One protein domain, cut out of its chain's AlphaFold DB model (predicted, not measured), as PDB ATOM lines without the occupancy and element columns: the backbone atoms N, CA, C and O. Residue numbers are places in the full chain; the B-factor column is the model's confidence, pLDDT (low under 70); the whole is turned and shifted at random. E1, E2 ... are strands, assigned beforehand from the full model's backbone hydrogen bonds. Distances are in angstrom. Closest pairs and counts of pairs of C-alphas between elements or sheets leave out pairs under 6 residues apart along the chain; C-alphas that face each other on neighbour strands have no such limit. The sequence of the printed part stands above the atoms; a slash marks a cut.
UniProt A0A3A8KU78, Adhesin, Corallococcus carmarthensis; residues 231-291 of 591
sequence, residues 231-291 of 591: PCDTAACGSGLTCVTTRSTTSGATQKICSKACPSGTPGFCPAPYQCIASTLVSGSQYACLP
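Overview. This is residues 231 to 291 of the 591 residues of the protein "Adhesin" of Corallococcus carmarthensis (UniProt A0A3A8KU78). Little regular structure is here: two small two-stranded hairpins, E1 with E2 and E3 with E4, stand among loops, the end of E2 near E4. The long loop of residues 260 to 274 joins them. Of 61 printed residues, 20 are in strands E1, E2, E3, E4, in that order, with no named helix: all strand, both sheets antiparallel. The whole is compact, radius of gyration of the C-alphas 11.0 A, spanning 29 by 26 by 19 A.

Arrangement. Look first at E1, residues 242 to 247, and E2, residues 254 to 259, an antiparallel hairpin at 145 degrees; N 244 and O 257 are 2.9 A apart, within hydrogen-bond range. Next find E3, residues 275 to 278, and E4, residues 287 to 290, an antiparallel hairpin at 139 degrees, with N 277 and O 288 at 3.0 A. The closest C-alphas of E2 and E4, Ser 259 and Cys 289, are 5.4 A apart. E3 is apart from E1 and E2.

Along the chain. Find C-alpha 242 at (10.835, 1.883, 23.902); E1 runs 15.6 A from there. E2 spans 14.8 A, E3 9.6 A and E4 8.8 A, ending at C-alpha 290, (8.998, 5.295, 13.329).

Size, cuts and confidence. The C-alphas farthest apart, Thr 234 and Gly 265, are 31.7 A apart. The printed part has no cut, E2 to E3 is the long link, and no printed residue is under 70 in pLDDT.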
ATOM      1  N   PRO A 231       2.918   9.598  22.904       95.50
ATOM      2  CA  PRO A 231       3.959  10.425  23.502       95.50
ATOM      3  C   PRO A 231       4.488   9.782  24.792       95.50
ATOM      4  O   PRO A 231       3.739   9.183  25.563       95.50
ATOM      5  N   CYS A 232       5.797   9.889  25.026       95.62
ATOM      6  CA  CYS A 232       6.469   9.271  26.181       95.62
ATOM      7  C   CYS A 232       7.393  10.225  26.944       95.62
ATOM      8  O   CYS A 232       8.344   9.814  27.611       95.62
ATOM      9  N   ASP A 233       7.135  11.525  26.828       87.62
ATOM     10  CA  ASP A 233       7.787  12.563  27.624       87.62
ATOM     11  C   ASP A 233       7.363  12.519  29.102       87.62
ATOM     12  O   ASP A 233       8.178  12.782  29.986       87.62
ATOM     13  N   THR A 234       6.110  12.146  29.354       82.06
ATOM     14  CA  THR A 234       5.463  12.139  30.673       82.06
ATOM     15  C   THR A 234       4.963  10.755  31.091       82.06
ATOM     16  O   THR A 234       4.913  10.460  32.286       82.06
ATOM     17  N   ALA A 235       4.640   9.886  30.131       83.06
ATOM     18  CA  ALA A 235       4.171   8.525  30.368       83.06
ATOM     19  C   ALA A 235       5.215   7.483  29.944       83.06
ATOM     20  O   ALA A 235       5.884   7.617  28.919       83.06
ATOM     21  N   ALA A 236       5.333   6.405  30.722       89.06
ATOM     22  CA  ALA A 236       6.124   5.255  30.308       89.06
ATOM     23  C   ALA A 236       5.444   4.546  29.130       89.06
ATOM     24  O   ALA A 236       4.219   4.411  29.080       89.06
ATOM     25  N   CYS A 237       6.250   4.047  28.199       94.94
ATOM     26  CA  CYS A 237       5.739   3.212  27.126       94.94
ATOM     27  C   CYS A 237       5.208   1.878  27.658       94.94
ATOM     28  O   CYS A 237       5.672   1.365  28.678       94.94
ATOM     29  N   GLY A 238       4.229   1.311  26.948       92.81
ATOM     30  CA  GLY A 238       3.693  -0.014  27.257       92.81
ATOM     31  C   GLY A 238       4.760  -1.113  27.177       92.81
ATOM     32  O   GLY A 238       5.849  -0.916  26.638       92.81
ATOM     33  N   SER A 239       4.442  -2.298  27.701       92.88
ATOM     34  CA  SER A 239       5.356  -3.448  27.652       92.88
ATOM     35  C   SER A 239       5.794  -3.754  26.213       92.88
ATOM     36  O   SER A 239       4.965  -3.824  25.308       92.88
ATOM     37  N   GLY A 240       7.102  -3.931  25.999       93.25
ATOM     38  CA  GLY A 240       7.687  -4.191  24.676       93.25
ATOM     39  C   GLY A 240       7.898  -2.951  23.797       93.25
ATOM     40  O   GLY A 240       8.374  -3.087  22.669       93.25
ATOM     41  N   LEU A 241       7.580  -1.755  24.297       97.44
ATOM     42  CA  LEU A 241       7.809  -0.484  23.615       97.44
ATOM     43  C   LEU A 241       8.970   0.280  24.272       97.44
ATOM     44  O   LEU A 241       9.177   0.223  25.482       97.44
ATOM     45  N   THR A 242       9.730   1.018  23.469       97.31
ATOM     46  CA  THR A 242      10.835   1.883  23.902       97.31
ATOM     47  C   THR A 242      10.488   3.332  23.598       97.31
ATOM     48  O   THR A 242      10.028   3.637  22.498       97.31
ATOM     49  N   CYS A 243      10.725   4.229  24.555       97.62
ATOM     50  CA  CYS A 243      10.608   5.663  24.317       97.62
ATOM     51  C   CYS A 243      11.802   6.135  23.484       97.62
ATOM     52  O   CYS A 243      12.944   6.075  23.944       97.62
ATOM     53  N   VAL A 244      11.546   6.583  22.259       97.12
ATOM     54  CA  VAL A 244      12.574   7.016  21.309       97.12
ATOM     55  C   VAL A 244      12.400   8.487  20.971       97.12
ATOM     56  O   VAL A 244      11.292   9.017  20.978       97.12
ATOM     57  N   THR A 245      13.510   9.156  20.668       96.00
ATOM     58  CA  THR A 245      13.496  10.536  20.174       96.00
ATOM     59  C   THR A 245      13.501  10.517  18.650       96.00
ATOM     60  O   THR A 245      14.425   9.982  18.046       96.00
ATOM     61  N   THR A 246      12.472  11.094  18.041       94.12
ATOM     62  CA  THR A 246      12.312  11.241  16.590       94.12
ATOM     63  C   THR A 246      12.061  12.708  16.233       94.12
ATOM     64  O   THR A 246      12.110  13.585  17.099       94.12
ATOM     65  N   ARG A 247      11.814  12.993  14.956       92.31
ATOM     66  CA  ARG A 247      11.365  14.304  14.482       92.31
ATOM     67  C   ARG A 247       9.898  14.261  14.073       92.31
ATOM     68  O   ARG A 247       9.388  13.221  13.662       92.31
ATOM     69  N   SER A 248       9.222  15.392  14.215       88.88
ATOM     70  CA  SER A 248       7.894  15.638  13.673       88.88
ATOM     71  C   SER A 248       7.912  15.560  12.166       88.88
ATOM     72  O   SER A 248       8.757  16.187  11.531       88.88
ATOM     73  N   THR A 249       6.975  14.797  11.606       81.38
ATOM     74  CA  THR A 249       6.748  14.733  10.163       81.38
ATOM     75  C   THR A 249       6.296  16.071   9.610       81.38
ATOM     76  O   THR A 249       6.535  16.308   8.438       81.38
ATOM     77  N   THR A 250       5.697  16.959  10.409       79.75
ATOM     78  CA  THR A 250       5.130  18.224   9.919       79.75
ATOM     79  C   THR A 250       6.065  19.414  10.110       79.75
ATOM     80  O   THR A 250       6.222  20.211   9.190       79.75
ATOM     81  N   SER A 251       6.738  19.528  11.258       85.94
ATOM     82  CA  SER A 251       7.604  20.681  11.569       85.94
ATOM     83  C   SER A 251       9.104  20.363  11.600       85.94
ATOM     84  O   SER A 251       9.935  21.270  11.660       85.94
ATOM     85  N   GLY A 252       9.473  19.080  11.639       87.25
ATOM     86  CA  GLY A 252      10.839  18.642  11.923       87.25
ATOM     87  C   GLY A 252      11.272  18.798  13.388       87.25
ATOM     88  O   GLY A 252      12.405  18.428  13.714       87.25
ATOM     89  N   ALA A 253      10.406  19.304  14.277       91.69
ATOM     90  CA  ALA A 253      10.691  19.450  15.703       91.69
ATOM     91  C   ALA A 253      11.010  18.102  16.360       91.69
ATOM     92  O   ALA A 253      10.475  17.062  15.984       91.69
ATOM     93  N   THR A 254      11.888  18.106  17.359       93.62
ATOM     94  CA  THR A 254      12.213  16.897  18.121       93.62
ATOM     95  C   THR A 254      11.030  16.487  18.991       93.62
ATOM     96  O   THR A 254      10.512  17.308  19.741       93.62
ATOM     97  N   GLN A 255      10.664  15.209  18.959       94.75
ATOM     98  CA  GLN A 255       9.587  14.661  19.777       94.75
ATOM     99  C   GLN A 255       9.903  13.252  20.280       94.75
ATOM    100  O   GLN A 255      10.643  12.491  19.652       94.75
ATOM    101  N   LYS A 256       9.351  12.908  21.443       96.44
ATOM    102  CA  LYS A 256       9.489  11.593  22.075       96.44
ATOM    103  C   LYS A 256       8.218  10.777  21.919       96.44
ATOM    104  O   LYS A 256       7.175  11.182  22.431       96.44
ATOM    105  N   ILE A 257       8.341   9.615  21.284       97.00
ATOM    106  CA  ILE A 257       7.235   8.680  21.061       97.00
ATOM    107  C   ILE A 257       7.611   7.264  21.488       97.00
ATOM    108  O   ILE A 257       8.783   6.880  21.493       97.00
ATOM    109  N   CYS A 258       6.610   6.458  21.800       97.88
ATOM    110  CA  CYS A 258       6.779   5.029  21.967       97.88
ATOM    111  C   CYS A 258       6.965   4.347  20.612       97.88
ATOM    112  O   CYS A 258       6.197   4.554  19.677       97.88
ATOM    113  N   SER A 259       7.979   3.497  20.509       97.62
ATOM    114  CA  SER A 259       8.294   2.718  19.314       97.62
ATOM    115  C   SER A 259       8.602   1.267  19.686       97.62
ATOM    116  O   SER A 259       8.798   0.944  20.856       97.62
ATOM    117  N   LYS A 260       8.644   0.371  18.701       97.25
ATOM    118  CA  LYS A 260       9.067  -1.027  18.864       97.25
ATOM    119  C   LYS A 260      10.049  -1.422  17.777       97.25
ATOM    120  O   LYS A 260      10.019  -0.857  16.685       97.25
ATOM    121  N   ALA A 261      10.874  -2.422  18.071       97.31
ATOM    122  CA  ALA A 261      11.677  -3.095  17.060       97.31
ATOM    123  C   ALA A 261      10.762  -3.734  16.010       97.31
ATOM    124  O   ALA A 261       9.677  -4.208  16.350       97.31
ATOM    125  N   CYS A 262      11.206  -3.774  14.760       96.50
ATOM    126  CA  CYS A 262      10.479  -4.418  13.675       96.50
ATOM    127  C   CYS A 262      11.445  -5.166  12.740       96.50
ATOM    128  O   CYS A 262      12.625  -4.827  12.681       96.50
ATOM    129  N   PRO A 263      10.991  -6.219  12.044       93.50
ATOM    130  CA  PRO A 263      11.780  -6.885  11.017       93.50
ATOM    131  C   PRO A 263      11.763  -6.080   9.711       93.50
ATOM    132  O   PRO A 263      10.711  -5.609   9.274       93.50
ATOM    133  N   SER A 264      12.928  -5.960   9.067       86.88
ATOM    134  CA  SER A 264      13.067  -5.337   7.745       86.88
ATOM    135  C   SER A 264      12.058  -5.905   6.747       86.88
ATOM    136  O   SER A 264      11.881  -7.122   6.671       86.88
ATOM    137  N   GLY A 265      11.433  -5.035   5.950       71.44
ATOM    138  CA  GLY A 265      10.618  -5.447   4.804       71.44
ATOM    139  C   GLY A 265       9.379  -6.278   5.150       71.44
ATOM    140  O   GLY A 265       8.955  -7.082   4.327       71.44
ATOM    141  N   THR A 266       8.808  -6.130   6.352       76.81
ATOM    142  CA  THR A 266       7.542  -6.787   6.726       76.81
ATOM    143  C   THR A 266       6.402  -5.760   6.761       76.81
ATOM    144  O   THR A 266       6.223  -5.086   7.784       76.81
ATOM    145  N   PRO A 267       5.628  -5.614   5.665       73.25
ATOM    146  CA  PRO A 267       4.468  -4.727   5.620       73.25
ATOM    147  C   PRO A 267       3.490  -5.007   6.766       73.25
ATOM    148  O   PRO A 267       3.271  -6.157   7.142       73.25
ATOM    149  N   GLY A 268       2.911  -3.951   7.340       79.31
ATOM    150  CA  GLY A 268       1.907  -4.057   8.405       79.31
ATOM    151  C   GLY A 268       2.443  -4.444   9.791       79.31
ATOM    152  O   GLY A 268       1.662  -4.528  10.737       79.31
ATOM    153  N   PHE A 269       3.755  -4.652   9.965       91.19
ATOM    154  CA  PHE A 269       4.311  -4.921  11.297       91.19
ATOM    155  C   PHE A 269       4.155  -3.718  12.244       91.19
ATOM    156  O   PHE A 269       3.894  -3.868  13.447       91.19
ATOM    157  N   CYS A 270       4.342  -2.517  11.701       93.81
ATOM    158  CA  CYS A 270       4.091  -1.258  12.385       93.81
ATOM    159  C   CYS A 270       2.650  -0.812  12.105       93.81
ATOM    160  O   CYS A 270       2.196  -0.952  10.968       93.81
ATOM    161  N   PRO A 271       1.916  -0.314  13.116       92.12
ATOM    162  CA  PRO A 271       0.584   0.226  12.880       92.12
ATOM    163  C   PRO A 271       0.688   1.471  12.001       92.12
ATOM    164  O   PRO A 271       1.607   2.270  12.183       92.12
ATOM    165  N   ALA A 272      -0.259   1.654  11.082       87.12
ATOM    166  CA  ALA A 272      -0.348   2.894  10.324       87.12
ATOM    167  C   ALA A 272      -0.473   4.097  11.286       87.12
ATOM    168  O   ALA A 272      -1.100   3.969  12.342       87.12
ATOM    169  N   PRO A 273       0.157   5.239  10.973       88.69
ATOM    170  CA  PRO A 273       0.958   5.530   9.780       88.69
ATOM    171  C   PRO A 273       2.464   5.227   9.955       88.69
ATOM    172  O   PRO A 273       3.283   5.683   9.163       88.69
ATOM    173  N   TYR A 274       2.874   4.520  11.011       92.38
ATOM    174  CA  TYR A 274       4.282   4.230  11.296       92.38
ATOM    175  C   TYR A 274       4.830   3.156  10.359       92.38
ATOM    176  O   TYR A 274       4.157   2.173  10.045       92.38
ATOM    177  N   GLN A 275       6.092   3.307   9.968       89.94
ATOM    178  CA  GLN A 275       6.776   2.388   9.066       89.94
ATOM    179  C   GLN A 275       7.965   1.730   9.766       89.94
ATOM    180  O   GLN A 275       8.524   2.265  10.726       89.94
ATOM    181  N   CYS A 276       8.352   0.544   9.292       92.19
ATOM    182  CA  CYS A 276       9.538  -0.141   9.791       92.19
ATOM    183  C   CYS A 276      10.793   0.422   9.116       92.19
ATOM    184  O   CYS A 276      11.133   0.019   8.006       92.19
ATOM    185  N   ILE A 277      11.469   1.358   9.781       90.50
ATOM    186  CA  ILE A 277      12.584   2.124   9.210       90.50
ATOM    187  C   ILE A 277      13.893   1.713   9.886       90.50
ATOM    188  O   ILE A 277      13.917   1.454  11.092       90.50
ATOM    189  N   ALA A 278      14.985   1.663   9.114       91.56
ATOM    190  CA  ALA A 278      16.322   1.380   9.631       91.56
ATOM    191  C   ALA A 278      16.686   2.382  10.737       91.56
ATOM    192  O   ALA A 278      16.704   3.595  10.531       91.56
ATOM    193  N   SER A 279      16.927   1.874  11.940       94.88
ATOM    194  CA  SER A 279      17.133   2.688  13.130       94.88
ATOM    195  C   SER A 279      17.736   1.868  14.259       94.88
ATOM    196  O   SER A 279      17.317   0.743  14.522       94.88
ATOM    197  N   THR A 280      18.671   2.476  14.987       96.00
ATOM    198  CA  THR A 280      19.250   1.932  16.224       96.00
ATOM    199  C   THR A 280      18.627   2.554  17.476       96.00
ATOM    200  O   THR A 280      19.157   2.384  18.573       96.00
ATOM    201  N   LEU A 281      17.536   3.320  17.332       95.94
ATOM    202  CA  LEU A 281      16.873   3.988  18.459       95.94
ATOM    203  C   LEU A 281      16.230   2.992  19.436       95.94
ATOM    204  O   LEU A 281      16.082   3.301  20.616       95.94
ATOM    205  N   VAL A 282      15.880   1.791  18.964       97.19
ATOM    206  CA  VAL A 282      15.458   0.670  19.811       97.19
ATOM    207  C   VAL A 282      16.652  -0.261  20.007       97.19
ATOM    208  O   VAL A 282      17.110  -0.902  19.060       97.19
ATOM    209  N   SER A 283      17.165  -0.325  21.238       96.69
ATOM    210  CA  SER A 283      18.361  -1.108  21.576       96.69
ATOM    211  C   SER A 283      18.232  -2.572  21.141       96.69
ATOM    212  O   SER A 283      17.214  -3.216  21.393       96.69
ATOM    213  N   GLY A 284      19.271  -3.097  20.487       95.75
ATOM    214  CA  GLY A 284      19.305  -4.474  19.983       95.75
ATOM    215  C   GLY A 284      18.566  -4.705  18.660       95.75
ATOM    216  O   GLY A 284      18.556  -5.836  18.182       95.75
ATOM    217  N   SER A 285      17.986  -3.666  18.050       96.75
ATOM    218  CA  SER A 285      17.343  -3.741  16.735       96.75
ATOM    219  C   SER A 285      18.091  -2.919  15.683       96.75
ATOM    220  O   SER A 285      18.751  -1.931  15.999       96.75
ATOM    221  N   GLN A 286      17.964  -3.329  14.420       96.56
ATOM    222  CA  GLN A 286      18.412  -2.557  13.253       96.56
ATOM    223  C   GLN A 286      17.289  -1.716  12.634       96.56
ATOM    224  O   GLN A 286      17.563  -0.882  11.775       96.56
ATOM    225  N   TYR A 287      16.039  -1.940  13.048       96.06
ATOM    226  CA  TYR A 287      14.862  -1.234  12.550       96.06
ATOM    227  C   TYR A 287      13.884  -0.934  13.686       96.06
ATOM    228  O   TYR A 287      13.792  -1.682  14.667       96.06
ATOM    229  N   ALA A 288      13.120   0.140  13.548       96.81
ATOM    230  CA  ALA A 288      12.101   0.532  14.508       96.81
ATOM    231  C   ALA A 288      10.851   1.071  13.806       96.81
ATOM    232  O   ALA A 288      10.931   1.606  12.701       96.81
ATOM    233  N   CYS A 289       9.700   0.949  14.467       96.62
ATOM    234  CA  CYS A 289       8.459   1.574  14.020       96.62
ATOM    235  C   CYS A 289       8.506   3.078  14.281       96.62
ATOM    236  O   CYS A 289       8.291   3.522  15.410       96.62
ATOM    237  N   LEU A 290       8.810   3.852  13.250       94.81
ATOM    238  CA  LEU A 290       8.998   5.295  13.329       94.81
ATOM    239  C   LEU A 290       8.106   5.980  12.294       94.81
ATOM    240  O   LEU A 290       7.714   5.350  11.309       94.81
ATOM    241  N   PRO A 291       7.738   7.248  12.524       92.00
ATOM    242  CA  PRO A 291       7.138   8.039  11.469       92.00
ATOM    243  C   PRO A 291       8.195   8.293  10.388       92.00
ATOM    244  O   PRO A 291       9.400   8.243  10.663       92.00
TER     245      PRO A 291